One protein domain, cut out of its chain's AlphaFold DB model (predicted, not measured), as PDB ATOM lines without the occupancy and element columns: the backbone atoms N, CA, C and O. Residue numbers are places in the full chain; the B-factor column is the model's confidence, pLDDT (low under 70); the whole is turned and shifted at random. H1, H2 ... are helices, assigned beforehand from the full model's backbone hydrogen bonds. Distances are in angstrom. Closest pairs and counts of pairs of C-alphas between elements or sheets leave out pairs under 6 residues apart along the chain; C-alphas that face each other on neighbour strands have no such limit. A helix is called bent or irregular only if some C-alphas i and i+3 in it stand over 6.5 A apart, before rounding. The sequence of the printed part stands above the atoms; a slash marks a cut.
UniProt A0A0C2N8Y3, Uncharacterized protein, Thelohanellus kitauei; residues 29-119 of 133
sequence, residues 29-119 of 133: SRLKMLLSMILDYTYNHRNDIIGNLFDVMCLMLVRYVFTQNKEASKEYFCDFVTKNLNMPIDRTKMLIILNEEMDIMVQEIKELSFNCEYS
ATOM      1  N   SER A  29      14.003 -57.031 -23.886       91.50
ATOM      2  CA  SER A  29      14.388 -58.281 -24.553       91.50
ATOM      3  C   SER A  29      14.199 -58.230 -26.067       91.50
ATOM      4  O   SER A  29      15.002 -58.817 -26.793       91.50
ATOM      5  N   ARG A  30      13.187 -57.509 -26.575       93.94
ATOM      6  CA  ARG A  30      12.970 -57.384 -28.028       93.94
ATOM      7  C   ARG A  30      14.066 -56.545 -28.660       93.94
ATOM      8  O   ARG A  30      14.562 -56.921 -29.719       93.94
ATOM      9  N   LEU A  31      14.479 -55.459 -28.010       92.88
ATOM     10  CA  LEU A  31      15.609 -54.652 -28.448       92.88
ATOM     11  C   LEU A  31      16.902 -55.467 -28.458       92.88
ATOM     12  O   LEU A  31      17.584 -55.493 -29.479       92.88
ATOM     13  N   LYS A  32      17.215 -56.181 -27.369       91.38
ATOM     14  CA  LYS A  32      18.404 -57.048 -27.298       91.38
ATOM     15  C   LYS A  32      18.398 -58.089 -28.420       91.38
ATOM     16  O   LYS A  32      19.380 -58.208 -29.143       91.38
ATOM     17  N   MET A  33      17.271 -58.773 -28.626       94.62
ATOM     18  CA  MET A  33      17.110 -59.752 -29.704       94.62
ATOM     19  C   MET A  33      17.283 -59.122 -31.092       94.62
ATOM     20  O   MET A  33      17.967 -59.691 -31.940       94.62
ATOM     21  N   LEU A  34      16.688 -57.949 -31.329       94.62
ATOM     22  CA  LEU A  34      16.805 -57.225 -32.594       94.62
ATOM     23  C   LEU A  34      18.264 -56.861 -32.892       94.62
ATOM     24  O   LEU A  34      18.750 -57.141 -33.984       94.62
ATOM     25  N   LEU A  35      18.954 -56.255 -31.924       93.50
ATOM     26  CA  LEU A  35      20.343 -55.830 -32.076       93.50
ATOM     27  C   LEU A  35      21.280 -57.027 -32.284       93.50
ATOM     28  O   LEU A  35      22.101 -56.989 -33.199       93.50
ATOM     29  N   SER A  36      21.115 -58.108 -31.513       93.31
ATOM     30  CA  SER A  36      21.892 -59.340 -31.696       93.31
ATOM     31  C   SER A  36      21.667 -59.962 -33.072       93.31
ATOM     32  O   SER A  36      22.628 -60.292 -33.753       93.31
ATOM     33  N   MET A  37      20.416 -60.049 -33.539       94.81
ATOM     34  CA  MET A  37      20.108 -60.588 -34.867       94.81
ATOM     35  C   MET A  37      20.754 -59.763 -35.991       94.81
ATOM     36  O   MET A  37      21.250 -60.332 -36.961       94.81
ATOM     37  N   ILE A  38      20.746 -58.431 -35.878       94.81
ATOM     38  CA  ILE A  38      21.387 -57.543 -36.858       94.81
ATOM     39  C   ILE A  38      22.909 -57.739 -36.840       94.81
ATOM     40  O   ILE A  38      23.514 -57.846 -37.909       94.81
ATOM     41  N   LEU A  39      23.524 -57.831 -35.658       93.69
ATOM     42  CA  LEU A  39      24.960 -58.092 -35.511       93.69
ATOM     43  C   LEU A  39      25.354 -59.449 -36.100       93.69
ATOM     44  O   LEU A  39      26.248 -59.503 -36.942       93.69
ATOM     45  N   ASP A  40      24.652 -60.517 -35.723       93.69
ATOM     46  CA  ASP A  40      24.919 -61.875 -36.202       93.69
ATOM     47  C   ASP A  40      24.761 -61.964 -37.720       93.69
ATOM     48  O   ASP A  40      25.600 -62.537 -38.416       93.69
ATOM     49  N   TYR A  41      23.703 -61.366 -38.270       94.12
ATOM     50  CA  TYR A  41      23.509 -61.333 -39.714       94.12
ATOM     51  C   TYR A  41      24.633 -60.563 -40.413       94.12
ATOM     52  O   TYR A  41      25.171 -61.025 -41.419       94.12
ATOM     53  N   THR A  42      25.020 -59.407 -39.876       93.69
ATOM     54  CA  THR A  42      26.087 -58.581 -40.451       93.69
ATOM     55  C   THR A  42      27.420 -59.308 -40.415       93.69
ATOM     56  O   THR A  42      28.104 -59.351 -41.429       93.69
ATOM     57  N   TYR A  43      27.756 -59.959 -39.304       93.00
ATOM     58  CA  TYR A  43      28.966 -60.769 -39.193       93.00
ATOM     59  C   TYR A  43      29.015 -61.882 -40.247       93.00
ATOM     60  O   TYR A  43      30.043 -62.087 -40.889       93.00
ATOM     61  N   ASN A  44      27.892 -62.563 -40.479       92.94
ATOM     62  CA  ASN A  44      27.838 -63.700 -41.397       92.94
ATOM     63  C   ASN A  44      27.735 -63.307 -42.880       92.94
ATOM     64  O   ASN A  44      28.216 -64.044 -43.739       92.94
ATOM     65  N   HIS A  45      27.103 -62.175 -43.198       90.81
ATOM     66  CA  HIS A  45      26.768 -61.815 -44.581       90.81
ATOM     67  C   HIS A  45      27.447 -60.542 -45.086       90.81
ATOM     68  O   HIS A  45      27.606 -60.392 -46.296       90.81
ATOM     69  N   ARG A  46      27.818 -59.619 -44.195       89.88
ATOM     70  CA  ARG A  46      28.310 -58.265 -44.499       89.88
ATOM     71  C   ARG A  46      29.407 -57.824 -43.524       89.88
ATOM     72  O   ARG A  46      29.383 -56.722 -42.975       89.88
ATOM     73  N   ASN A  47      30.376 -58.710 -43.290       91.06
ATOM     74  CA  ASN A  47      31.459 -58.473 -42.333       91.06
ATOM     75  C   ASN A  47      32.312 -57.239 -42.695       91.06
ATOM     76  O   ASN A  47      32.928 -56.632 -41.829       91.06
ATOM     77  N   ASP A  48      32.300 -56.832 -43.969       90.88
ATOM     78  CA  ASP A  48      32.942 -55.618 -44.485       90.88
ATOM     79  C   ASP A  48      32.478 -54.328 -43.787       90.88
ATOM     80  O   ASP A  48      33.241 -53.369 -43.710       90.88
ATOM     81  N   ILE A  49      31.253 -54.306 -43.255       90.88
ATOM     82  CA  ILE A  49      30.658 -53.128 -42.606       90.88
ATOM     83  C   ILE A  49      30.341 -53.346 -41.124       90.88
ATOM     84  O   ILE A  49      29.678 -52.504 -40.517       90.88
ATOM     85  N   ILE A  50      30.806 -54.445 -40.519       90.31
ATOM     86  CA  ILE A  50      30.476 -54.751 -39.122       90.31
ATOM     87  C   ILE A  50      31.006 -53.688 -38.153       90.31
ATOM     88  O   ILE A  50      30.294 -53.305 -37.230       90.31
ATOM     89  N   GLY A  51      32.212 -53.156 -38.396       84.94
ATOM     90  CA  GLY A  51      32.779 -52.066 -37.597       84.94
ATOM     91  C   GLY A  51      31.897 -50.817 -37.640       84.94
ATOM     92  O   GLY A  51      31.533 -50.282 -36.600       84.94
ATOM     93  N   ASN A  52      31.434 -50.436 -38.834       86.62
ATOM     94  CA  ASN A  52      30.521 -49.304 -39.003       86.62
ATOM     95  C   ASN A  52      29.180 -49.541 -38.289       86.62
ATOM     96  O   ASN A  52      28.630 -48.618 -37.697       86.62
ATOM     97  N   LEU A  53      28.643 -50.765 -38.328       89.25
ATOM     98  CA  LEU A  53      27.424 -51.107 -37.592       89.25
ATOM     99  C   LEU A  53      27.628 -50.971 -36.075       89.25
ATOM    100  O   LEU A  53      26.767 -50.399 -35.404       89.25
ATOM    101  N   PHE A  54      28.750 -51.473 -35.548       85.69
ATOM    102  CA  PHE A  54      29.106 -51.321 -34.137       85.69
ATOM    103  C   PHE A  54      29.179 -49.849 -33.740       85.69
ATOM    104  O   PHE A  54      28.556 -49.471 -32.752       85.69
ATOM    105  N   ASP A  55      29.848 -49.017 -34.535       81.94
ATOM    106  CA  ASP A  55      29.957 -47.583 -34.273       81.94
ATOM    107  C   ASP A  55      28.576 -46.917 -34.210       81.94
ATOM    108  O   ASP A  55      28.273 -46.213 -33.247       81.94
ATOM    109  N   VAL A  56      27.685 -47.193 -35.170       84.88
ATOM    110  CA  VAL A  56      26.319 -46.632 -35.164       84.88
ATOM    111  C   VAL A  56      25.519 -47.106 -33.946       84.88
ATOM    112  O   VAL A  56      24.817 -46.308 -33.321       84.88
ATOM    113  N   MET A  57      25.623 -48.384 -33.570       86.31
ATOM    114  CA  MET A  57      24.956 -48.917 -32.377       86.31
ATOM    115  C   MET A  57      25.491 -48.287 -31.090       86.31
ATOM    116  O   MET A  57      24.705 -47.899 -30.223       86.31
ATOM    117  N   CYS A  58      26.811 -48.146 -30.973       79.12
ATOM    118  CA  CYS A  58      27.470 -47.505 -29.843       79.12
ATOM    119  C   CYS A  58      27.072 -46.033 -29.730       79.12
ATOM    120  O   CYS A  58      26.728 -45.595 -28.639       79.12
ATOM    121  N   LEU A  59      27.033 -45.286 -30.836       76.75
ATOM    122  CA  LEU A  59      26.579 -43.891 -30.843       76.75
ATOM    123  C   LEU A  59      25.110 -43.748 -30.413       76.75
ATOM    124  O   LEU A  59      24.740 -42.759 -29.780       76.75
ATOM    125  N   MET A  60      24.270 -44.738 -30.727       80.12
ATOM    126  CA  MET A  60      22.860 -44.756 -30.341       80.12
ATOM    127  C   MET A  60      22.655 -45.109 -28.853       80.12
ATOM    128  O   MET A  60      21.787 -44.524 -28.202       80.12
ATOM    129  N   LEU A  61      23.440 -46.055 -28.317       74.94
ATOM    130  CA  LEU A  61      23.345 -46.563 -26.936       74.94
ATOM    131  C   LEU A  61      24.114 -45.703 -25.927       74.94
ATOM    132  O   LEU A  61      23.639 -45.422 -24.828       74.94
ATOM    133  N   VAL A  62      25.316 -45.278 -26.295       67.31
ATOM    134  CA  VAL A  62      26.207 -44.486 -25.456       67.31
ATOM    135  C   VAL A  62      25.992 -43.020 -25.808       67.31
ATOM    136  O   VAL A  62      26.799 -42.373 -26.474       67.31
ATOM    137  N   ARG A  63      24.864 -42.471 -25.352       57.34
ATOM    138  CA  ARG A  63      24.645 -41.021 -25.353       57.34
ATOM    139  C   ARG A  63      25.601 -40.382 -24.346       57.34
ATOM    140  O   ARG A  63      25.226 -40.129 -23.201       57.34
ATOM    141  N   TYR A  64      26.844 -40.130 -24.748       47.84
ATOM    142  CA  TYR A  64      27.740 -39.301 -23.954       47.84
ATOM    143  C   TYR A  64      27.092 -37.930 -23.754       47.84
ATOM    144  O   TYR A  64      26.604 -37.309 -24.699       47.84
ATOM    145  N   VAL A  65      27.144 -37.436 -22.518       38.59
ATOM    146  CA  VAL A  65      26.672 -36.099 -22.117       38.59
ATOM    147  C   VAL A  65      27.301 -34.978 -22.974       38.59
ATOM    148  O   VAL A  65      26.745 -33.889 -23.063       38.59
ATOM    149  N   PHE A  66      28.412 -35.255 -23.667       37.28
ATOM    150  CA  PHE A  66      29.115 -34.307 -24.538       37.28
ATOM    151  C   PHE A  66      28.694 -34.316 -26.006       37.28
ATOM    152  O   PHE A  66      28.959 -33.347 -26.713       37.28
ATOM    153  N   THR A  67      28.012 -35.352 -26.480       40.41
ATOM    154  CA  THR A  67      27.575 -35.407 -27.869       40.41
ATOM    155  C   THR A  67      26.067 -35.272 -27.917       40.41
ATOM    156  O   THR A  67      25.328 -36.254 -27.863       40.41
ATOM    157  N   GLN A  68      25.602 -34.037 -28.110       41.47
ATOM    158  CA  GLN A  68      24.316 -33.764 -28.754       41.47
ATOM    159  C   GLN A  68      24.345 -34.257 -30.218       41.47
ATOM    160  O   GLN A  68      24.026 -33.498 -31.133       41.47
ATOM    161  N   ASN A  69      24.791 -35.493 -30.473       46.22
ATOM    162  CA  ASN A  69      24.919 -35.996 -31.828       46.22
ATOM    163  C   ASN A  69      23.522 -36.312 -32.346       46.22
ATOM    164  O   ASN A  69      22.972 -37.388 -32.121       46.22
ATOM    165  N   LYS A  70      22.930 -35.332 -33.026       47.72
ATOM    166  CA  LYS A  70      21.690 -35.494 -33.786       47.72
ATOM    167  C   LYS A  70      21.869 -36.449 -34.977       47.72
ATOM    168  O   LYS A  70      20.878 -36.783 -35.614       47.72
ATOM    169  N   GLU A  71      23.100 -36.873 -35.274       52.81
ATOM    170  CA  GLU A  71      23.438 -37.664 -36.459       52.81
ATOM    171  C   GLU A  71      23.187 -39.174 -36.299       52.81
ATOM    172  O   GLU A  71      22.916 -39.840 -37.292       52.81
ATOM    173  N   ALA A  72      23.170 -39.720 -35.076       64.75
ATOM    174  CA  ALA A  72      22.903 -41.144 -34.826       64.75
ATOM    175  C   ALA A  72      21.498 -41.367 -34.235       64.75
ATOM    176  O   ALA A  72      21.331 -41.860 -33.117       64.75
ATOM    177  N   SER A  73      20.463 -40.939 -34.964       78.69
ATOM    178  CA  SER A  73      19.074 -41.151 -34.546       78.69
ATOM    179  C   SER A  73      18.630 -42.612 -34.720       78.69
ATOM    180  O   SER A  73      19.234 -43.388 -35.467       78.69
ATOM    181  N   LYS A  74      17.527 -42.993 -34.060       87.00
ATOM    182  CA  LYS A  74      16.907 -44.322 -34.228       87.00
ATOM    183  C   LYS A  74      16.509 -44.544 -35.696       87.00
ATOM    184  O   LYS A  74      16.680 -45.633 -36.236       87.00
ATOM    185  N   GLU A  75      16.045 -43.488 -36.363       88.50
ATOM    186  CA  GLU A  75      15.713 -43.473 -37.790       88.50
ATOM    187  C   GLU A  75      16.947 -43.691 -38.664       88.50
ATOM    188  O   GLU A  75      16.882 -44.491 -39.597       88.50
ATOM    189  N   TYR A  76      18.065 -43.031 -38.346       86.69
ATOM    190  CA  TYR A  76      19.325 -43.222 -39.059       86.69
ATOM    191  C   TYR A  76      19.802 -44.673 -38.960       86.69
ATOM    192  O   TYR A  76      20.159 -45.266 -39.976       86.69
ATOM    193  N   PHE A  77      19.737 -45.285 -37.773       89.94
ATOM    194  CA  PHE A  77      20.068 -46.701 -37.604       89.94
ATOM    195  C   PHE A  77      19.161 -47.608 -38.453       89.94
ATOM    196  O   PHE A  77      19.656 -48.480 -39.168       89.94
ATOM    197  N   CYS A  78      17.842 -47.385 -38.446       91.25
ATOM    198  CA  CYS A  78      16.922 -48.151 -39.291       91.25
ATOM    199  C   CYS A  78      17.228 -47.990 -40.790       91.25
ATOM    200  O   CYS A  78      17.191 -48.968 -41.543       91.25
ATOM    201  N   ASP A  79      17.542 -46.775 -41.235       89.44
ATOM    202  CA  ASP A  79      17.923 -46.498 -42.621       89.44
ATOM    203  C   ASP A  79      19.256 -47.160 -42.978       89.44
ATOM    204  O   ASP A  79      19.398 -47.713 -44.068       89.44
ATOM    205  N   PHE A  80      20.223 -47.148 -42.061       89.12
ATOM    206  CA  PHE A  80      21.507 -47.815 -42.232       89.12
ATOM    207  C   PHE A  80      21.320 -49.324 -42.413       89.12
ATOM    208  O   PHE A  80      21.811 -49.883 -43.392       89.12
ATOM    209  N   VAL A  81      20.568 -49.975 -41.522       91.56
ATOM    210  CA  VAL A  81      20.310 -51.423 -41.573       91.56
ATOM    211  C   VAL A  81      19.603 -51.803 -42.873       91.56
ATOM    212  O   VAL A  81      20.040 -52.713 -43.574       91.56
ATOM    213  N   THR A  82      18.545 -51.079 -43.242       91.19
ATOM    214  CA  THR A  82      17.765 -51.388 -44.453       91.19
ATOM    215  C   THR A  82      18.557 -51.182 -45.740       91.19
ATOM    216  O   THR A  82      18.484 -52.021 -46.635       91.19
ATOM    217  N   LYS A  83      19.351 -50.107 -45.835       89.25
ATOM    218  CA  LYS A  83      20.164 -49.816 -47.027       89.25
ATOM    219  C   LYS A  83      21.358 -50.752 -47.170       89.25
ATOM    220  O   LYS A  83      21.716 -51.100 -48.291       89.25
ATOM    221  N   ASN A  84      21.990 -51.130 -46.059       88.69
ATOM    222  CA  ASN A  84      23.283 -51.805 -46.103       88.69
ATOM    223  C   ASN A  84      23.203 -53.313 -45.886       88.69
ATOM    224  O   ASN A  84      24.060 -54.016 -46.402       88.69
ATOM    225  N   LEU A  85      22.215 -53.836 -45.159       85.69
ATOM    226  CA  LEU A  85      22.214 -55.253 -44.782       85.69
ATOM    227  C   LEU A  85      21.305 -56.120 -45.651       85.69
ATOM    228  O   LEU A  85      21.439 -57.334 -45.614       85.69
ATOM    229  N   ASN A  86      20.421 -55.530 -46.468       81.44
ATOM    230  CA  ASN A  86      19.440 -56.261 -47.289       81.44
ATOM    231  C   ASN A  86      18.677 -57.348 -46.493       81.44
ATOM    232  O   ASN A  86      18.303 -58.397 -47.019       81.44
ATOM    233  N   MET A  87      18.487 -57.110 -45.193       82.25
ATOM    234  CA  MET A  87      17.780 -58.018 -44.302       82.25
ATOM    235  C   MET A  87      16.272 -57.915 -44.546       82.25
ATOM    236  O   MET A  87      15.767 -56.808 -44.744       82.25
ATOM    237  N   PRO A  88      15.512 -59.019 -44.435       83.06
ATOM    238  CA  PRO A  88      14.055 -59.008 -44.546       83.06
ATOM    239  C   PRO A  88      13.392 -58.486 -43.258       83.06
ATOM    240  O   PRO A  88      12.421 -59.060 -42.766       83.06
ATOM    241  N   ILE A  89      13.931 -57.416 -42.673       84.12
ATOM    242  CA  ILE A  89      13.364 -56.779 -41.489       84.12
ATOM    243  C   ILE A  89      12.660 -55.500 -41.917       84.12
ATOM    244  O   ILE A  89      13.234 -54.622 -42.558       84.12
ATOM    245  N   ASP A  90      11.401 -55.388 -41.510       91.19
ATOM    246  CA  ASP A  90      10.615 -54.190 -41.742       91.19
ATOM    247  C   ASP A  90      11.169 -52.997 -40.946       91.19
ATOM    248  O   ASP A  90      11.294 -53.039 -39.716       91.19
ATOM    249  N   ARG A  91      11.462 -51.910 -41.666       92.94
ATOM    250  CA  ARG A  91      11.971 -50.649 -41.110       92.94
ATOM    251  C   ARG A  91      11.097 -50.120 -39.975       92.94
ATOM    252  O   ARG A  91      11.612 -49.677 -38.952       92.94
ATOM    253  N   THR A  92       9.779 -50.149 -40.165       94.19
ATOM    254  CA  THR A  92       8.808 -49.597 -39.216       94.19
ATOM    255  C   THR A  92       8.812 -50.401 -37.924       94.19
ATOM    256  O   THR A  92       8.864 -49.820 -36.845       94.19
ATOM    257  N   LYS A  93       8.847 -51.735 -38.015       93.19
ATOM    258  CA  LYS A  93       8.939 -52.620 -36.845       93.19
ATOM    259  C   LYS A  93      10.221 -52.398 -36.047       93.19
ATOM    260  O   LYS A  93      10.151 -52.360 -34.821       93.19
ATOM    261  N   MET A  94      11.365 -52.213 -36.713       94.25
ATOM    262  CA  MET A  94      12.615 -51.869 -36.018       94.25
ATOM    263  C   MET A  94      12.488 -50.550 -35.267       94.25
ATOM    264  O   MET A  94      12.822 -50.480 -34.088       94.25
ATOM    265  N   LEU A  95      11.966 -49.522 -35.935       94.00
ATOM    266  CA  LEU A  95      11.824 -48.198 -35.343       94.00
ATOM    267  C   LEU A  95      10.863 -48.199 -34.146       94.00
ATOM    268  O   LEU A  95      11.137 -47.525 -33.158       94.00
ATOM    269  N   ILE A  96       9.777 -48.978 -34.202       94.31
ATOM    270  CA  ILE A  96       8.858 -49.169 -33.068       94.31
ATOM    271  C   ILE A  96       9.612 -49.744 -31.864       94.31
ATOM    272  O   ILE A  96       9.580 -49.140 -30.796       94.31
ATOM    273  N   ILE A  97      10.355 -50.845 -32.046       93.56
ATOM    274  CA  ILE A  97      11.132 -51.474 -30.962       93.56
ATOM    275  C   ILE A  97      12.144 -50.481 -30.370       93.56
ATOM    276  O   ILE A  97      12.231 -50.325 -29.154       93.56
ATOM    277  N   LEU A  98      12.882 -49.758 -31.217       91.62
ATOM    278  CA  LEU A  98      13.860 -48.759 -30.769       91.62
ATOM    279  C   LEU A  98      13.196 -47.595 -30.022       91.62
ATOM    280  O   LEU A  98      13.758 -47.057 -29.067       91.62
ATOM    281  N   ASN A  99      12.007 -47.167 -30.441       90.12
ATOM    282  CA  ASN A  99      11.284 -46.098 -29.761       90.12
ATOM    283  C   ASN A  99      10.756 -46.519 -28.391       90.12
ATOM    284  O   ASN A  99      10.832 -45.720 -27.463       90.12
ATOM    285  N   GLU A 100      10.294 -47.758 -28.263       91.06
ATOM    286  CA  GLU A 100       9.748 -48.302 -27.018       91.06
ATOM    287  C   GLU A 100      10.840 -48.622 -25.986       91.06
ATOM    288  O   GLU A 100      10.674 -48.325 -24.804       91.06
ATOM    289  N   GLU A 101      11.957 -49.212 -26.424       91.00
ATOM    290  CA  GLU A 101      12.880 -49.908 -25.513       91.00
ATOM    291  C   GLU A 101      14.265 -49.253 -25.390       91.00
ATOM    292  O   GLU A 101      14.967 -49.481 -24.405       91.00
ATOM    293  N   MET A 102      14.675 -48.399 -26.339       87.06
ATOM    294  CA  MET A 102      16.047 -47.872 -26.346       87.06
ATOM    295  C   MET A 102      16.349 -46.968 -25.152       87.06
ATOM    296  O   MET A 102      17.382 -47.121 -24.513       87.06
ATOM    297  N   ASP A 103      15.455 -46.033 -24.823       82.19
ATOM    298  CA  ASP A 103      15.709 -45.088 -23.728       82.19
ATOM    299  C   ASP A 103      15.746 -45.799 -22.358       82.19
ATOM    300  O   ASP A 103      16.440 -45.347 -21.449       82.19
ATOM    301  N   ILE A 104      15.081 -46.956 -22.235       84.94
ATOM    302  CA  ILE A 104      15.166 -47.836 -21.062       84.94
ATOM    303  C   ILE A 104      16.560 -48.467 -20.987       84.94
ATOM    304  O   ILE A 104      17.221 -48.362 -19.959       84.94
ATOM    305  N   MET A 105      17.038 -49.061 -22.084       83.44
ATOM    306  CA  MET A 105      18.366 -49.682 -22.137       83.44
ATOM    307  C   MET A 105      19.489 -48.665 -21.879       83.44
ATOM    308  O   MET A 105      20.442 -48.964 -21.164       83.44
ATOM    309  N   VAL A 106      19.365 -47.445 -22.409       79.56
ATOM    310  CA  VAL A 106      20.306 -46.345 -22.143       79.56
ATOM    311  C   VAL A 106      20.333 -45.998 -20.652       79.56
ATOM    312  O   VAL A 106      21.408 -45.798 -20.087       79.56
ATOM    313  N   GLN A 107      19.167 -45.944 -20.004       77.19
ATOM    314  CA  GLN A 107      19.071 -45.675 -18.572       77.19
ATOM    315  C   GLN A 107      19.696 -46.807 -17.736       77.19
ATOM    316  O   GLN A 107      20.476 -46.514 -16.833       77.19
ATOM    317  N   GLU A 108      19.452 -48.078 -18.081       77.31
ATOM    318  CA  GLU A 108      20.086 -49.234 -17.421       77.31
ATOM    319  C   GLU A 108      21.619 -49.199 -17.551       77.31
ATOM    320  O   GLU A 108      22.336 -49.371 -16.566       77.31
ATOM    321  N   ILE A 109      22.143 -48.930 -18.753       74.38
ATOM    322  CA  ILE A 109      23.593 -48.822 -18.996       74.38
ATOM    323  C   ILE A 109      24.189 -47.663 -18.195       74.38
ATOM    324  O   ILE A 109      25.267 -47.795 -17.612       74.38
ATOM    325  N   LYS A 110      23.484 -46.529 -18.134       70.75
ATOM    326  CA  LYS A 110      23.896 -45.375 -17.339       70.75
ATOM    327  C   LYS A 110      23.977 -45.743 -15.858       70.75
ATOM    328  O   LYS A 110      25.012 -45.499 -15.244       70.75
ATOM    329  N   GLU A 111      22.950 -46.369 -15.294       67.50
ATOM    330  CA  GLU A 111      22.937 -46.823 -13.895       67.50
ATOM    331  C   GLU A 111      24.071 -47.811 -13.593       67.50
ATOM    332  O   GLU A 111      24.780 -47.649 -12.600       67.50
ATOM    333  N   LEU A 112      24.313 -48.778 -14.484       66.00
ATOM    334  CA  LEU A 112      25.450 -49.696 -14.375       66.00
ATOM    335  C   LEU A 112      26.788 -48.947 -14.388       66.00
ATOM    336  O   LEU A 112      27.652 -49.230 -13.562       66.00
ATOM    337  N   SER A 113      26.950 -47.953 -15.267       62.31
ATOM    338  CA  SER A 113      28.178 -47.153 -15.333       62.31
ATOM    339  C   SER A 113      28.447 -46.374 -14.038       62.31
ATOM    340  O   SER A 113      29.589 -46.333 -13.584       62.31
ATOM    341  N   PHE A 114      27.405 -45.832 -13.394       59.62
ATOM    342  CA  PHE A 114      27.523 -45.169 -12.090       59.62
ATOM    343  C   PHE A 114      27.889 -46.151 -10.970       59.62
ATOM    344  O   PHE A 114      28.707 -45.820 -10.114       59.62
ATOM    345  N   ASN A 115      27.319 -47.359 -10.992       56.69
ATOM    346  CA  ASN A 115      27.538 -48.377  -9.963       56.69
ATOM    347  C   ASN A 115      28.920 -49.042 -10.038       56.69
ATOM    348  O   ASN A 115      29.406 -49.550  -9.032       56.69
ATOM    349  N   CYS A 116      29.562 -49.060 -11.207       51.31
ATOM    350  CA  CYS A 116      30.850 -49.730 -11.382       51.31
ATOM    351  C   CYS A 116      32.076 -48.875 -10.991       51.31
ATOM    352  O   CYS A 116      33.183 -49.250 -11.362       51.31
ATOM    353  N   GLU A 117      31.919 -47.726 -10.315       49.69
ATOM    354  CA  GLU A 117      32.984 -46.723 -10.049       49.69
ATOM    355  C   GLU A 117      33.733 -46.217 -11.301       49.69
ATOM    356  O   GLU A 117      34.583 -45.326 -11.222       49.69
ATOM    357  N   TYR A 118      33.374 -46.703 -12.492       46.03
ATOM    358  CA  TYR A 118      33.755 -46.130 -13.770       46.03
ATOM    359  C   TYR A 118      32.942 -44.860 -13.971       46.03
ATOM    360  O   TYR A 118      32.002 -44.782 -14.757       46.03
ATOM    361  N   SER A 119      33.351 -43.824 -13.249       40.78
ATOM    362  CA  SER A 119      33.020 -42.451 -13.560       40.78
ATOM    363  C   SER A 119      33.585 -42.120 -14.952       40.78
ATOM    364  O   SER A 119      34.593 -41.424 -15.096       40.78
TER     365      SER A 119
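What this domain is: This is residues 29 to 119 of the 133 residues of an uncharacterized protein of Thelohanellus kitauei (UniProt A0A0C2N8Y3). The long helix H4 is bent: its first arm, H4a, joins H1, H2 and H3 in a four-helix bundle, with H2 and H4a on opposite sides and H1 and H3 between them, while its second arm, H4b, leads away from the bundle. The far part of that arm and the tail after it, residues 111 to 119, stick out at one end. The bundle is up and down, each helix or arm running against the one before it in the chain. The printed part has 91 residues with four named helices, H1 to H4 in order, no named strand, and the class all helix. It is compact, with a radius of gyration of the C-alphas of 13.6 A, and spans 40 by 26 by 25 A, only just elongated.

Where its parts are: Find C-alpha 91 at (11.971, -50.649, -41.110), where H4, residues 91 to 115, begins. By its hydrogen bonds it was assigned as one helix, but it is bent: C-alphas 100 and 103 are 7.5 A apart. Its arms are H4a, residues 91 to 100, 14.5 A long, and H4b, residues 103 to 115, 18.4 A long, which ends at (27.538, -48.377, -9.963). Go back to C-alpha 29 at (14.388, -58.281, -24.553); from there H1, residues 29 to 45, runs 23.8 A. H2, residues 47 to 61, is 21.1 A long and irregular, with C-alphas 48 and 51 lying 7.8 A apart. H3, residues 74 to 85, is 16.1 A long.

How they stand to each other: Start at H4a, which forms a helical hairpin with H3 at a steep tilt of 36 degrees, only just past shallow; their closest C-alphas, Cys 78 and Arg 91, are 5.8 A apart. H1, with residues 30 to 34 alone, touches H4a, opposite ways at a steep tilt of 42 degrees; the closest C-alphas, Leu 31 and Ile 97, are 6.0 A apart. H1 and H3 only just touch, with 3 pairs of C-alphas within 8 A, the closest being Thr 42 and Leu 85 at 6.7 A. H1 and H2 form a helical hairpin at a shallow tilt of 23 degrees, closest at the C-alphas of Thr 42 and Ile 50, 6.0 A. H2 and H4a are apart. H4b is close to H2 but not clearly touching: the C-alphas of Leu 61 and Val 106 are 5.7 A apart. In H1, H3, H4a and H4b every O i to N i+4 pair is within hydrogen-bond range; in H2, 9 of 11 are.

The domain as a whole: Look for the two C-alphas farthest apart at Pro 88 and Glu 117, 41.2 A. The printed part has no cut. The link from H2 to H3, residues 62 to 73, is long. Confidence is low, with pLDDT under 70, at residues 62 to 72 and 111 to 119.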